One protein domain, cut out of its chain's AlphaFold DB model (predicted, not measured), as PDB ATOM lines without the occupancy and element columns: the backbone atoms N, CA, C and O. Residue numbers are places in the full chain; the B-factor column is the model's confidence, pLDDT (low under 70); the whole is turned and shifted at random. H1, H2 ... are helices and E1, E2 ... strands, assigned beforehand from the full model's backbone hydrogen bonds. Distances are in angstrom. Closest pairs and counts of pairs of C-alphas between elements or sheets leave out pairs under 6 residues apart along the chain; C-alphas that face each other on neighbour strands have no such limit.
ATOM      1  N   GLY A  19     -29.645 -12.476  35.244       95.69
ATOM      2  CA  GLY A  19     -28.754 -11.909  34.239       95.69
ATOM      3  C   GLY A  19     -27.474 -12.728  34.173       95.69
ATOM      4  O   GLY A  19     -26.815 -12.915  35.195       95.69
ATOM      5  N   LEU A  20     -27.118 -13.207  32.986       96.88
ATOM      6  CA  LEU A  20     -25.875 -13.929  32.741       96.88
ATOM      7  C   LEU A  20     -24.964 -13.060  31.855       96.88
ATOM      8  O   LEU A  20     -25.395 -12.682  30.766       96.88
ATOM      9  N   PRO A  21     -23.748 -12.683  32.298       97.06
ATOM     10  CA  PRO A  21     -22.876 -11.813  31.513       97.06
ATOM     11  C   PRO A  21     -22.443 -12.501  30.223       97.06
ATOM     12  O   PRO A  21     -21.890 -13.597  30.261       97.06
ATOM     13  N   PHE A  22     -22.618 -11.811  29.100       97.44
ATOM     14  CA  PHE A  22     -22.172 -12.267  27.795       97.44
ATOM     15  C   PHE A  22     -21.047 -11.372  27.270       97.44
ATOM     16  O   PHE A  22     -21.244 -10.175  27.047       97.44
ATOM     17  N   TYR A  23     -19.879 -11.967  27.040       97.56
ATOM     18  CA  TYR A  23     -18.735 -11.314  26.419       97.56
ATOM     19  C   TYR A  23     -18.580 -11.786  24.976       97.56
ATOM     20  O   TYR A  23     -18.637 -12.982  24.684       97.56
ATOM     21  N   THR A  24     -18.300 -10.850  24.070       97.75
ATOM     22  CA  THR A  24     -17.699 -11.206  22.781       97.75
ATOM     23  C   THR A  24     -16.263 -11.686  23.006       97.75
ATOM     24  O   THR A  24     -15.698 -11.520  24.087       97.75
ATOM     25  N   ARG A  25     -15.616 -12.244  21.977       97.88
ATOM     26  CA  ARG A  25     -14.195 -12.622  22.070       97.88
ATOM     27  C   ARG A  25     -13.299 -11.434  22.430       97.88
ATOM     28  O   ARG A  25     -12.326 -11.607  23.157       97.88
ATOM     29  N   GLU A  26     -13.605 -10.255  21.900       97.94
ATOM     30  CA  GLU A  26     -12.858  -9.034  22.197       97.94
ATOM     31  C   GLU A  26     -13.074  -8.597  23.647       97.94
ATOM     32  O   GLU A  26     -12.107  -8.414  24.383       97.94
ATOM     33  N   GLU A  27     -14.330  -8.533  24.085       98.06
ATOM     34  CA  GLU A  27     -14.669  -8.151  25.457       98.06
ATOM     35  C   GLU A  27     -14.122  -9.161  26.470       98.06
ATOM     36  O   GLU A  27     -13.601  -8.777  27.509       98.06
ATOM     37  N   PHE A  28     -14.102 -10.453  26.143       97.69
ATOM     38  CA  PHE A  28     -13.478 -11.464  26.991       97.69
ATOM     39  C   PHE A  28     -11.975 -11.215  27.174       97.69
ATOM     40  O   PHE A  28     -11.464 -11.335  28.285       97.69
ATOM     41  N   ARG A  29     -11.256 -10.827  26.110       96.38
ATOM     42  CA  ARG A  29      -9.828 -10.481  26.217       96.38
ATOM     43  C   ARG A  29      -9.613  -9.293  27.150       96.38
ATOM     44  O   ARG A  29      -8.711  -9.351  27.980       96.38
ATOM     45  N   LYS A  30     -10.454  -8.260  27.053       96.75
ATOM     46  CA  LYS A  30     -10.427  -7.117  27.979       96.75
ATOM     47  C   LYS A  30     -10.729  -7.575  29.406       96.75
ATOM     48  O   LYS A  30     -10.017  -7.203  30.332       96.75
ATOM     49  N   GLN A  31     -11.725  -8.442  29.593       96.62
ATOM     50  CA  GLN A  31     -12.093  -8.950  30.914       96.62
ATOM     51  C   GLN A  31     -10.937  -9.699  31.579       96.62
ATOM     52  O   GLN A  31     -10.708  -9.514  32.767       96.62
ATOM     53  N   VAL A  32     -10.184 -10.502  30.824       95.31
ATOM     54  CA  VAL A  32      -8.983 -11.189  31.329       95.31
ATOM     55  C   VAL A  32      -7.906 -10.198  31.788       95.31
ATOM     56  O   VAL A  32      -7.181 -10.494  32.730       95.31
ATOM     57  N   GLN A  33      -7.799  -9.027  31.154       94.44
ATOM     58  CA  GLN A  33      -6.815  -8.002  31.520       94.44
ATOM     59  C   GLN A  33      -7.216  -7.210  32.770       94.44
ATOM     60  O   GLN A  33      -6.349  -6.854  33.561       94.44
ATOM     61  N   TYR A  34      -8.508  -6.916  32.931       94.19
ATOM     62  CA  TYR A  34      -9.006  -6.080  34.028       94.19
ATOM     63  C   TYR A  34      -9.454  -6.864  35.265       94.19
ATOM     64  O   TYR A  34      -9.575  -6.267  36.331       94.19
ATOM     65  N   ALA A  35      -9.744  -8.163  35.140       93.00
ATOM     66  CA  ALA A  35     -10.191  -8.971  36.267       93.00
ATOM     67  C   ALA A  35      -9.122  -9.023  37.364       93.00
ATOM     68  O   ALA A  35      -7.965  -9.359  37.120       93.00
ATOM     69  N   GLU A  36      -9.539  -8.743  38.593       93.56
ATOM     70  CA  GLU A  36      -8.682  -8.853  39.775       93.56
ATOM     71  C   GLU A  36      -8.777 -10.232  40.448       93.56
ATOM     72  O   GLU A  36      -8.112 -10.499  41.450       93.56
ATOM     73  N   ASP A  37      -9.612 -11.112  39.904       93.88
ATOM     74  CA  ASP A  37      -9.818 -12.489  40.319       93.88
ATOM     75  C   ASP A  37      -9.736 -13.448  39.122       93.88
ATOM     76  O   ASP A  37      -9.849 -13.065  37.956       93.88
ATOM     77  N   SER A  38      -9.534 -14.734  39.410       90.38
ATOM     78  CA  SER A  38      -9.495 -15.749  38.359       90.38
ATOM     79  C   SER A  38     -10.883 -15.969  37.764       90.38
ATOM     80  O   SER A  38     -11.839 -16.267  38.477       90.38
ATOM     81  N   LEU A  39     -10.974 -15.917  36.434       87.69
ATOM     82  CA  LEU A  39     -12.198 -16.240  35.699       87.69
ATOM     83  C   LEU A  39     -12.471 -17.752  35.615       87.69
ATOM     84  O   LEU A  39     -13.498 -18.154  35.069       87.69
ATOM     85  N   GLY A  40     -11.550 -18.601  36.090       87.56
ATOM     86  CA  GLY A  40     -11.704 -20.060  36.057       87.56
ATOM     87  C   GLY A  40     -11.733 -20.665  34.646       87.56
ATOM     88  O   GLY A  40     -12.220 -21.778  34.460       87.56
ATOM     89  N   CYS A  41     -11.243 -19.935  33.644       89.44
ATOM     90  CA  CYS A  41     -11.160 -20.375  32.257       89.44
ATOM     91  C   CYS A  41      -9.854 -19.895  31.615       89.44
ATOM     92  O   CYS A  41      -9.406 -18.776  31.848       89.44
ATOM     93  N   GLU A  42      -9.255 -20.754  30.796       88.44
ATOM     94  CA  GLU A  42      -7.958 -20.526  30.145       88.44
ATOM     95  C   GLU A  42      -8.114 -19.939  28.733       88.44
ATOM     96  O   GLU A  42      -7.165 -19.430  28.144       88.44
ATOM     97  N   SER A  43      -9.318 -20.022  28.162       95.56
ATOM     98  CA  SER A  43      -9.611 -19.592  26.794       95.56
ATOM     99  C   SER A  43     -11.047 -19.105  26.644       95.56
ATOM    100  O   SER A  43     -11.942 -19.490  27.404       95.56
ATOM    101  N   TYR A  44     -11.282 -18.307  25.600       97.12
ATOM    102  CA  TYR A  44     -12.626 -17.865  25.231       97.12
ATOM    103  C   TYR A  44     -13.537 -19.057  24.914       97.12
ATOM    104  O   TYR A  44     -14.694 -19.086  25.317       97.12
ATOM    105  N   GLU A  45     -13.021 -20.079  24.237       97.75
ATOM    106  CA  GLU A  45     -13.764 -21.287  23.888       97.75
ATOM    107  C   GLU A  45     -14.205 -22.066  25.132       97.75
ATOM    108  O   GLU A  45     -15.331 -22.562  25.187       97.75
ATOM    109  N   GLN A  46     -13.338 -22.168  26.145       97.25
ATOM    110  CA  GLN A  46     -13.704 -22.773  27.425       97.25
ATOM    111  C   GLN A  46     -14.763 -21.939  28.146       97.25
ATOM    112  O   GLN A  46     -15.740 -22.504  28.637       97.25
ATOM    113  N   TRP A  47     -14.602 -20.615  28.156       97.12
ATOM    114  CA  TRP A  47     -15.574 -19.702  28.744       97.12
ATOM    115  C   TRP A  47     -16.954 -19.824  28.076       97.12
ATOM    116  O   TRP A  47     -17.942 -20.027  28.775       97.12
ATOM    117  N   VAL A  48     -17.034 -19.820  26.738       97.62
ATOM    118  CA  VAL A  48     -18.297 -19.981  25.988       97.62
ATOM    119  C   VAL A  48     -18.970 -21.318  26.305       97.62
ATOM    120  O   VAL A  48     -20.184 -21.369  26.510       97.62
ATOM    121  N   ARG A  49     -18.199 -22.414  26.373       97.62
ATOM    122  CA  ARG A  49     -18.745 -23.733  26.735       97.62
ATOM    123  C   ARG A  49     -19.347 -23.722  28.140       97.62
ATOM    124  O   ARG A  49     -20.490 -24.147  28.298       97.62
ATOM    125  N   ALA A  50     -18.610 -23.203  29.122       96.69
ATOM    126  CA  ALA A  50     -19.077 -23.093  30.502       96.69
ATOM    127  C   ALA A  50     -20.306 -22.175  30.621       96.69
ATOM    128  O   ALA A  50     -21.268 -22.510  31.308       96.69
ATOM    129  N   HIS A  51     -20.317 -21.060  29.889       97.19
ATOM    130  CA  HIS A  51     -21.431 -20.121  29.825       97.19
ATOM    131  C   HIS A  51     -22.709 -20.785  29.284       97.19
ATOM    132  O   HIS A  51     -23.757 -20.745  29.929       97.19
ATOM    133  N   HIS A  52     -22.626 -21.466  28.134       97.81
ATOM    134  CA  HIS A  52     -23.764 -22.189  27.553       97.81
ATOM    135  C   HIS A  52     -24.234 -23.359  28.421       97.81
ATOM    136  O   HIS A  52     -25.421 -23.684  28.449       97.81
ATOM    137  N   GLU A  53     -23.319 -24.045  29.100       98.00
ATOM    138  CA  GLU A  53     -23.677 -25.096  30.045       98.00
ATOM    139  C   GLU A  53     -24.428 -24.537  31.256       98.00
ATOM    140  O   GLU A  53     -25.484 -25.066  31.605       98.00
ATOM    141  N   LEU A  54     -23.941 -23.449  31.855       96.50
ATOM    142  CA  LEU A  54     -24.602 -22.794  32.979       96.50
ATOM    143  C   LEU A  54     -25.994 -22.285  32.592       96.50
ATOM    144  O   LEU A  54     -26.953 -22.563  33.310       96.50
ATOM    145  N   LYS A  55     -26.121 -21.619  31.437       97.19
ATOM    146  CA  LYS A  55     -27.413 -21.173  30.896       97.19
ATOM    147  C   LYS A  55     -28.407 -22.331  30.810       97.19
ATOM    148  O   LYS A  55     -29.462 -22.271  31.433       97.19
ATOM    149  N   ARG A  56     -28.026 -23.429  30.144       97.56
ATOM    150  CA  ARG A  56     -28.887 -24.617  30.001       97.56
ATOM    151  C   ARG A  56     -29.268 -25.237  31.344       97.56
ATOM    152  O   ARG A  56     -30.409 -25.652  31.519       97.56
ATOM    153  N   ARG A  57     -28.333 -25.312  32.298       96.94
ATOM    154  CA  ARG A  57     -28.603 -25.841  33.645       96.94
ATOM    155  C   ARG A  57     -29.610 -24.973  34.402       96.94
ATOM    156  O   ARG A  57     -30.495 -25.520  35.045       96.94
ATOM    157  N   LEU A  58     -29.490 -23.649  34.319       94.62
ATOM    158  CA  LEU A  58     -30.425 -22.719  34.957       94.62
ATOM    159  C   LEU A  58     -31.812 -22.782  34.300       94.62
ATOM    160  O   LEU A  58     -32.813 -22.909  35.001       94.62
ATOM    161  N   GLU A  59     -31.876 -22.783  32.969       94.00
ATOM    162  CA  GLU A  59     -33.135 -22.911  32.222       94.00
ATOM    163  C   GLU A  59     -33.848 -24.237  32.533       94.00
ATOM    164  O   GLU A  59     -35.060 -24.258  32.740       94.00
ATOM    165  N   ALA A  60     -33.105 -25.342  32.674       94.25
ATOM    166  CA  ALA A  60     -33.656 -26.637  33.085       94.25
ATOM    167  C   ALA A  60     -34.247 -26.635  34.510       94.25
ATOM    168  O   ALA A  60     -35.081 -27.480  34.828       94.25
ATOM    169  N   LEU A  61     -33.843 -25.686  35.361       92.81
ATOM    170  CA  LEU A  61     -34.414 -25.466  36.695       92.81
ATOM    171  C   LEU A  61     -35.626 -24.514  36.675       92.81
ATOM    172  O   LEU A  61     -36.156 -24.190  37.737       92.81
ATOM    173  N   GLY A  62     -36.068 -24.065  35.497       91.31
ATOM    174  CA  GLY A  62     -37.171 -23.112  35.347       91.31
ATOM    175  C   GLY A  62     -36.774 -21.653  35.593       91.31
ATOM    176  O   GLY A  62     -37.643 -20.820  35.840       91.31
ATOM    177  N   VAL A  63     -35.475 -21.335  35.555       92.88
ATOM    178  CA  VAL A  63     -34.962 -19.959  35.653       92.88
ATOM    179  C   VAL A  63     -34.980 -19.320  34.268       92.88
ATOM    180  O   VAL A  63     -34.467 -19.891  33.307       92.88
ATOM    181  N   VAL A  64     -35.511 -18.104  34.165       92.31
ATOM    182  CA  VAL A  64     -35.425 -17.306  32.938       92.31
ATOM    183  C   VAL A  64     -34.052 -16.643  32.900       92.31
ATOM    184  O   VAL A  64     -33.758 -15.739  33.686       92.31
ATOM    185  N   VAL A  65     -33.194 -17.093  31.987       94.31
ATOM    186  CA  VAL A  65     -31.843 -16.548  31.834       94.31
ATOM    187  C   VAL A  65     -31.836 -15.484  30.746       94.31
ATOM    188  O   VAL A  65     -32.177 -15.746  29.595       94.31
ATOM    189  N   VAL A  66     -31.402 -14.279  31.106       95.31
ATOM    190  CA  VAL A  66     -31.196 -13.182  30.161       95.31
ATOM    191  C   VAL A  66     -29.703 -12.977  29.988       95.31
ATOM    192  O   VAL A  66     -29.005 -12.605  30.928       95.31
ATOM    193  N   GLU A  67     -29.208 -13.195  28.774       96.56
ATOM    194  CA  GLU A  67     -27.835 -12.840  28.428       96.56
ATOM    195  C   GLU A  67     -27.697 -11.316  28.401       96.56
ATOM    196  O   GLU A  67     -28.433 -10.605  27.708       96.56
ATOM    197  N   VAL A  68     -26.753 -10.806  29.186       97.19
ATOM    198  CA  VAL A  68     -26.465  -9.382  29.332       97.19
ATOM    199  C   VAL A  68     -25.123  -9.105  28.655       97.19
ATOM    200  O   VAL A  68     -24.087  -9.393  29.246       97.19
ATOM    201  N   PRO A  69     -25.112  -8.570  27.421       96.69
ATOM    202  CA  PRO A  69     -23.921  -8.057  26.765       96.69
ATOM    203  C   PRO A  69     -23.179  -7.075  27.663       96.69
ATOM    204  O   PRO A  69     -23.772  -6.099  28.133       96.69
ATOM    205  N   ILE A  70     -21.891  -7.329  27.870       97.69
ATOM    206  CA  ILE A  70     -21.022  -6.479  28.679       97.69
ATOM    207  C   ILE A  70     -20.000  -5.789  27.786       97.69
ATOM    208  O   ILE A  70     -19.283  -6.445  27.036       97.69
ATOM    209  N   ASN A  71     -19.931  -4.465  27.918       97.88
ATOM    210  CA  ASN A  71     -18.769  -3.678  27.537       97.88
ATOM    211  C   ASN A  71     -17.867  -3.566  28.772       97.88
ATOM    212  O   ASN A  71     -18.271  -3.014  29.799       97.88
ATOM    213  N   VAL A  72     -16.677  -4.152  28.696       97.69
ATOM    214  CA  VAL A  72     -15.757  -4.278  29.826       97.69
ATOM    215  C   VAL A  72     -15.125  -2.946  30.184       97.69
ATOM    216  O   VAL A  72     -14.934  -2.681  31.364       97.69
ATOM    217  N   GLU A  73     -14.836  -2.091  29.209       97.00
ATOM    218  CA  GLU A  73     -14.297  -0.758  29.488       97.00
ATOM    219  C   GLU A  73     -15.327   0.098  30.226       97.00
ATOM    220  O   GLU A  73     -14.994   0.699  31.243       97.00
ATOM    221  N   GLU A  74     -16.590   0.088  29.792       97.62
ATOM    222  CA  GLU A  74     -17.678   0.777  30.497       97.62
ATOM    223  C   GLU A  74     -17.836   0.244  31.929       97.62
ATOM    224  O   GLU A  74     -17.921   1.019  32.883       97.62
ATOM    225  N   MET A  75     -17.818  -1.082  32.094       97.69
ATOM    226  CA  MET A  75     -17.890  -1.719  33.409       97.69
ATOM    227  C   MET A  75     -16.687  -1.354  34.291       97.69
ATOM    228  O   MET A  75     -16.856  -1.078  35.476       97.69
ATOM    229  N   GLN A  76     -15.482  -1.311  33.727       97.19
ATOM    230  CA  GLN A  76     -14.276  -0.935  34.457       97.19
ATOM    231  C   GLN A  76     -14.321   0.533  34.882       97.19
ATOM    232  O   GLN A  76     -14.009   0.840  36.030       97.19
ATOM    233  N   GLN A  77     -14.737   1.439  33.995       97.56
ATOM    234  CA  GLN A  77     -14.914   2.853  34.338       97.56
ATOM    235  C   GLN A  77     -15.960   3.031  35.436       97.56
ATOM    236  O   GLN A  77     -15.746   3.799  36.373       97.56
ATOM    237  N   TYR A  78     -17.052   2.267  35.371       97.62
ATOM    238  CA  TYR A  78     -18.036   2.220  36.441       97.62
ATOM    239  C   TYR A  78     -17.399   1.783  37.766       97.62
ATOM    240  O   TYR A  78     -17.565   2.452  38.778       97.62
ATOM    241  N   PHE A  79     -16.615   0.707  37.786       97.62
ATOM    242  CA  PHE A  79     -15.961   0.284  39.023       97.62
ATOM    243  C   PHE A  79     -14.987   1.331  39.565       97.62
ATOM    244  O   PHE A  79     -15.050   1.647  40.751       97.62
ATOM    245  N   LEU A  80     -14.179   1.957  38.709       96.62
ATOM    246  CA  LEU A  80     -13.266   3.029  39.114       96.62
ATOM    247  C   LEU A  80     -14.006   4.233  39.708       96.62
ATOM    248  O   LEU A  80     -13.609   4.736  40.758       96.62
ATOM    249  N   GLN A  81     -15.106   4.666  39.084       97.56
ATOM    250  CA  GLN A  81     -15.905   5.800  39.559       97.56
ATOM    251  C   GLN A  81     -16.472   5.569  40.967       97.56
ATOM    252  O   GLN A  81     -16.592   6.516  41.744       97.56
ATOM    253  N   TYR A  82     -16.821   4.325  41.298       96.38
ATOM    254  CA  TYR A  82     -17.422   3.960  42.583       96.38
ATOM    255  C   TYR A  82     -16.417   3.343  43.572       96.38
ATOM    256  O   TYR A  82     -16.821   2.892  44.641       96.38
ATOM    257  N   GLY A  83     -15.119   3.317  43.241       96.75
ATOM    258  CA  GLY A  83     -14.082   2.722  44.092       96.75
ATOM    259  C   GLY A  83     -14.253   1.212  44.305       96.75
ATOM    260  O   GLY A  83     -13.893   0.692  45.360       96.75
ATOM    261  N   LEU A  84     -14.841   0.516  43.330       96.88
ATOM    262  CA  LEU A  84     -15.078  -0.925  43.352       96.88
ATOM    263  C   LEU A  84     -13.943  -1.677  42.654       96.88
ATOM    264  O   LEU A  84     -13.301  -1.168  41.736       96.88
ATOM    265  N   ARG A  85     -13.738  -2.924  43.074       96.38
ATOM    266  CA  ARG A  85     -12.790  -3.852  42.448       96.38
ATOM    267  C   ARG A  85     -13.460  -4.621  41.323       96.38
ATOM    268  O   ARG A  85     -14.644  -4.950  41.430       96.38
ATOM    269  N   ASN A  86     -12.709  -4.985  40.289       95.56
ATOM    270  CA  ASN A  86     -13.229  -5.860  39.235       95.56
ATOM    271  C   ASN A  86     -13.136  -7.335  39.662       95.56
ATOM    272  O   ASN A  86     -12.364  -8.114  39.106       95.56
ATOM    273  N   ASP A  87     -13.924  -7.701  40.672       96.88
ATOM    274  CA  ASP A  87     -14.077  -9.066  41.178       96.88
ATOM    275  C   ASP A  87     -15.435  -9.674  40.784       96.88
ATOM    276  O   ASP A  87     -16.337  -8.993  40.281       96.88
ATOM    277  N   ALA A  88     -15.599 -10.984  40.994       94.62
ATOM    278  CA  ALA A  88     -16.833 -11.685  40.652       94.62
ATOM    279  C   ALA A  88     -18.087 -11.080  41.302       94.62
ATOM    280  O   ALA A  88     -19.130 -11.021  40.650       94.62
ATOM    281  N   ALA A  89     -17.998 -10.616  42.552       96.19
ATOM    282  CA  ALA A  89     -19.152 -10.098  43.279       96.19
ATOM    283  C   ALA A  89     -19.651  -8.786  42.658       96.19
ATOM    284  O   ALA A  89     -20.842  -8.656  42.355       96.19
ATOM    285  N   ASN A  90     -18.741  -7.849  42.389       97.81
ATOM    286  CA  ASN A  90     -19.078  -6.566  41.777       97.81
ATOM    287  C   ASN A  90     -19.535  -6.734  40.323       97.81
ATOM    288  O   ASN A  90     -20.486  -6.073  39.898       97.81
ATOM    289  N   ARG A  91     -18.953  -7.680  39.573       97.19
ATOM    290  CA  ARG A  91     -19.451  -8.039  38.232       97.19
ATOM    291  C   ARG A  91     -20.880  -8.560  38.268       97.19
ATOM    292  O   ARG A  91     -21.700  -8.117  37.466       97.19
ATOM    293  N   SER A  92     -21.218  -9.448  39.202       96.06
ATOM    294  CA  SER A  92     -22.598  -9.927  39.351       96.06
ATOM    295  C   SER A  92     -23.572  -8.794  39.679       96.06
ATOM    296  O   SER A  92     -24.663  -8.746  39.110       96.06
ATOM    297  N   GLN A  93     -23.180  -7.846  40.537       96.75
ATOM    298  CA  GLN A  93     -24.000  -6.667  40.838       96.75
ATOM    299  C   GLN A  93     -24.186  -5.762  39.613       96.75
ATOM    300  O   GLN A  93     -25.302  -5.317  39.339       96.75
ATOM    301  N   TYR A  94     -23.125  -5.530  38.838       97.19
ATOM    302  CA  TYR A  94     -23.190  -4.742  37.606       97.19
ATOM    303  C   TYR A  94     -24.115  -5.378  36.560       97.19
ATOM    304  O   TYR A  94     -24.955  -4.700  35.968       97.19
ATOM    305  N   VAL A  95     -24.024  -6.698  36.377       97.19
ATOM    306  CA  VAL A  95     -24.912  -7.459  35.484       97.19
ATOM    307  C   VAL A  95     -26.369  -7.340  35.926       97.19
ATOM    308  O   VAL A  95     -27.241  -7.087  35.094       97.19
ATOM    309  N   ALA A  96     -26.643  -7.481  37.228       94.88
ATOM    310  CA  ALA A  96     -27.989  -7.323  37.769       94.88
ATOM    311  C   ALA A  96     -28.536  -5.914  37.498       94.88
ATOM    312  O   ALA A  96     -29.659  -5.773  37.016       94.88
ATOM    313  N   ARG A  97     -27.724  -4.874  37.717       94.75
ATOM    314  CA  ARG A  97     -28.078  -3.489  37.384       94.75
ATOM    315  C   ARG A  97     -28.436  -3.330  35.902       94.75
ATOM    316  O   ARG A  97     -29.519  -2.836  35.597       94.75
ATOM    317  N   LYS A  98     -27.580  -3.793  34.984       95.06
ATOM    318  CA  LYS A  98     -27.826  -3.728  33.529       95.06
ATOM    319  C   LYS A  98     -29.092  -4.482  33.114       95.06
ATOM    320  O   LYS A  98     -29.793  -4.059  32.194       95.06
ATOM    321  N   LEU A  99     -29.400  -5.590  33.787       93.06
ATOM    322  CA  LEU A  99     -30.641  -6.328  33.570       93.06
ATOM    323  C   LEU A  99     -31.874  -5.500  33.968       93.06
ATOM    324  O   LEU A  99     -32.834  -5.448  33.197       93.06
ATOM    325  N   PHE A 100     -31.851  -4.844  35.133       88.25
ATOM    326  CA  PHE A 100     -32.953  -3.980  35.574       88.25
ATOM    327  C   PHE A 100     -33.150  -2.782  34.638       88.25
ATOM    328  O   PHE A 100     -34.266  -2.565  34.175       88.25
ATOM    329  N   GLU A 101     -32.068  -2.097  34.254       88.12
ATOM    330  CA  GLU A 101     -32.119  -0.970  33.306       88.12
ATOM    331  C   GLU A 101     -32.781  -1.373  31.971       88.12
ATOM    332  O   GLU A 101     -33.606  -0.641  31.419       88.12
ATOM    333  N   ARG A 102     -32.489  -2.580  31.464       78.75
ATOM    334  CA  ARG A 102     -33.135  -3.124  30.255       78.75
ATOM    335  C   ARG A 102     -34.612  -3.438  30.448       78.75
ATOM    336  O   ARG A 102     -35.404  -3.213  29.533       78.75
ATOM    337  N   ARG A 103     -34.994  -3.983  31.605       70.25
ATOM    338  CA  ARG A 103     -36.397  -4.293  31.908       70.25
ATOM    339  C   ARG A 103     -37.241  -3.022  31.928       70.25
ATOM    340  O   ARG A 103     -38.336  -3.020  31.366       70.25
ATOM    341  N   ASP A 104     -36.711  -1.952  32.508       62.81
ATOM    342  CA  ASP A 104     -37.392  -0.662  32.574       62.81
ATOM    343  C   ASP A 104     -37.587  -0.074  31.169       62.81
ATOM    344  O   ASP A 104     -38.703   0.316  30.819       62.81
ATOM    345  N   LEU A 105     -36.568  -0.145  30.304       60.09
ATOM    346  CA  LEU A 105     -36.675   0.214  28.883       60.09
ATOM    347  C   LEU A 105     -37.763  -0.591  28.149       60.09
ATOM    348  O   LEU A 105     -38.577  -0.017  27.427       60.09
ATOM    349  N   MET A 106     -37.838  -1.907  28.363       58.53
ATOM    350  CA  MET A 106     -38.887  -2.737  27.751       58.53
ATOM    351  C   MET A 106     -40.290  -2.442  28.301       58.53
ATOM    352  O   MET A 106     -41.277  -2.682  27.604       58.53
ATOM    353  N   SER A 107     -40.398  -1.920  29.525       57.66
ATOM    354  CA  SER A 107     -41.676  -1.497  30.109       57.66
ATOM    355  C   SER A 107     -42.163  -0.143  29.572       57.66
ATOM    356  O   SER A 107     -43.370   0.064  29.455       57.66
ATOM    357  N   LEU A 108     -41.237   0.748  29.194       52.09
ATOM    358  CA  LEU A 108     -41.529   2.077  28.643       52.09
ATOM    359  C   LEU A 108     -41.954   2.026  27.171       52.09
ATOM    360  O   LEU A 108     -42.832   2.779  26.773       52.09
ATOM    361  N   VAL A 109     -41.390   1.110  26.376       53.44
ATOM    362  CA  VAL A 109     -41.738   0.939  24.948       53.44
ATOM    363  C   VAL A 109     -43.123   0.295  24.747       53.44
ATOM    364  O   VAL A 109     -43.672   0.322  23.652       53.44
ATOM    365  N   ARG A 110     -43.713  -0.285  25.799       49.19
ATOM    366  CA  ARG A 110     -45.045  -0.918  25.763       49.19
ATOM    367  C   ARG A 110     -46.187  -0.007  26.240       49.19
ATOM    368  O   ARG A 110     -47.275  -0.523  26.491       49.19
TER     369      ARG A 110
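AT A GLANCE: This is residues 19 to 110 of the 111 residues of an uncharacterized protein of Blastocatellia bacterium (UniProt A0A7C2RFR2). A small ribbon of two strands, E1 and E2, forms the middle, with helix H2 over one of its faces and helix H4 over the other. H1 and H3 lie side by side beyond the end where both strands finish, and residues 103 to 110, the last turns of H4 with the end of the printed part, stick out. The printed part has 92 residues, with four named helices and two named strands in the order E1, H1, H2, E2, H3, H4; the strands are parallel, and the class is mostly helix. The whole is compact, with a radius of gyration of the C-alphas of 13.9 A and spans of 39 by 33 by 21 A.

IN THESE COORDINATES: E1, residues 19 to 22, begins at C-alpha 19 at (-28.754, -11.909, 34.239) and is 9.2 A long from first to last C-alpha. H1, residues 25 to 34, is 14.6 A long. H2, residues 44 to 60, is 24.1 A long and begins at C-alpha 44 at (-12.626, -17.865, 25.231). E2, residues 64 to 69, is 16.0 A long. H3, residues 72 to 81, is 14.0 A long. H4, residues 88 to 108, is the longest helix at 30.7 A and ends at C-alpha 108 at (-41.529, 2.077, 28.643).

HOW THE PARTS SIT: E1 and E2 are parallel neighbours, their directions 38 degrees apart; N 20 and O 66 are 2.9 A apart and N 68 and O 20 are 2.8 A apart, both within hydrogen-bond range. E1, H1, H2 and E2 make a strand-helix-strand unit, two parallel neighbour strands with helices between them in the chain, and its crossover is right-handed. The closest C-alphas of H2 and E2 are those of Lys 55 and Val 65, 6.5 A apart. The closest C-alphas of E1 and H4 are those of Gly 19 and Ala 96, 5.8 A apart. H1 and H3 touch, the same way at a shallow tilt of 29 degrees, with the C-alphas of Glu 27 and Val 72 closest at 5.9 A. H1 and H2 only just touch, with 3 pairs of C-alphas within 8 A, made by residue 44 alone of H2; the closest are Arg 25 and Tyr 44 at 6.3 A, and the lines are about perpendicular at 81 degrees. H3 and H4 are close but not clearly touching, with the C-alphas of Met 75 and Tyr 94 closest at 7.4 A. H2 and H4 are apart. In H1, H2, H3 and H4 every O i to N i+4 pair is within hydrogen-bond range.

THE WHOLE: The C-alphas of Glu 42 and Arg 110, the two farthest apart, are 42.2 A from each other. The printed part has no cut and no long link. Residues 57 to 62, of which 57 to 60 belong to H2, stand free, as do residues 103 to 110, of which 103 to 108 belong to H4. The mean pLDDT of the printed part is 92.2, and residues 104 to 110 are under 70.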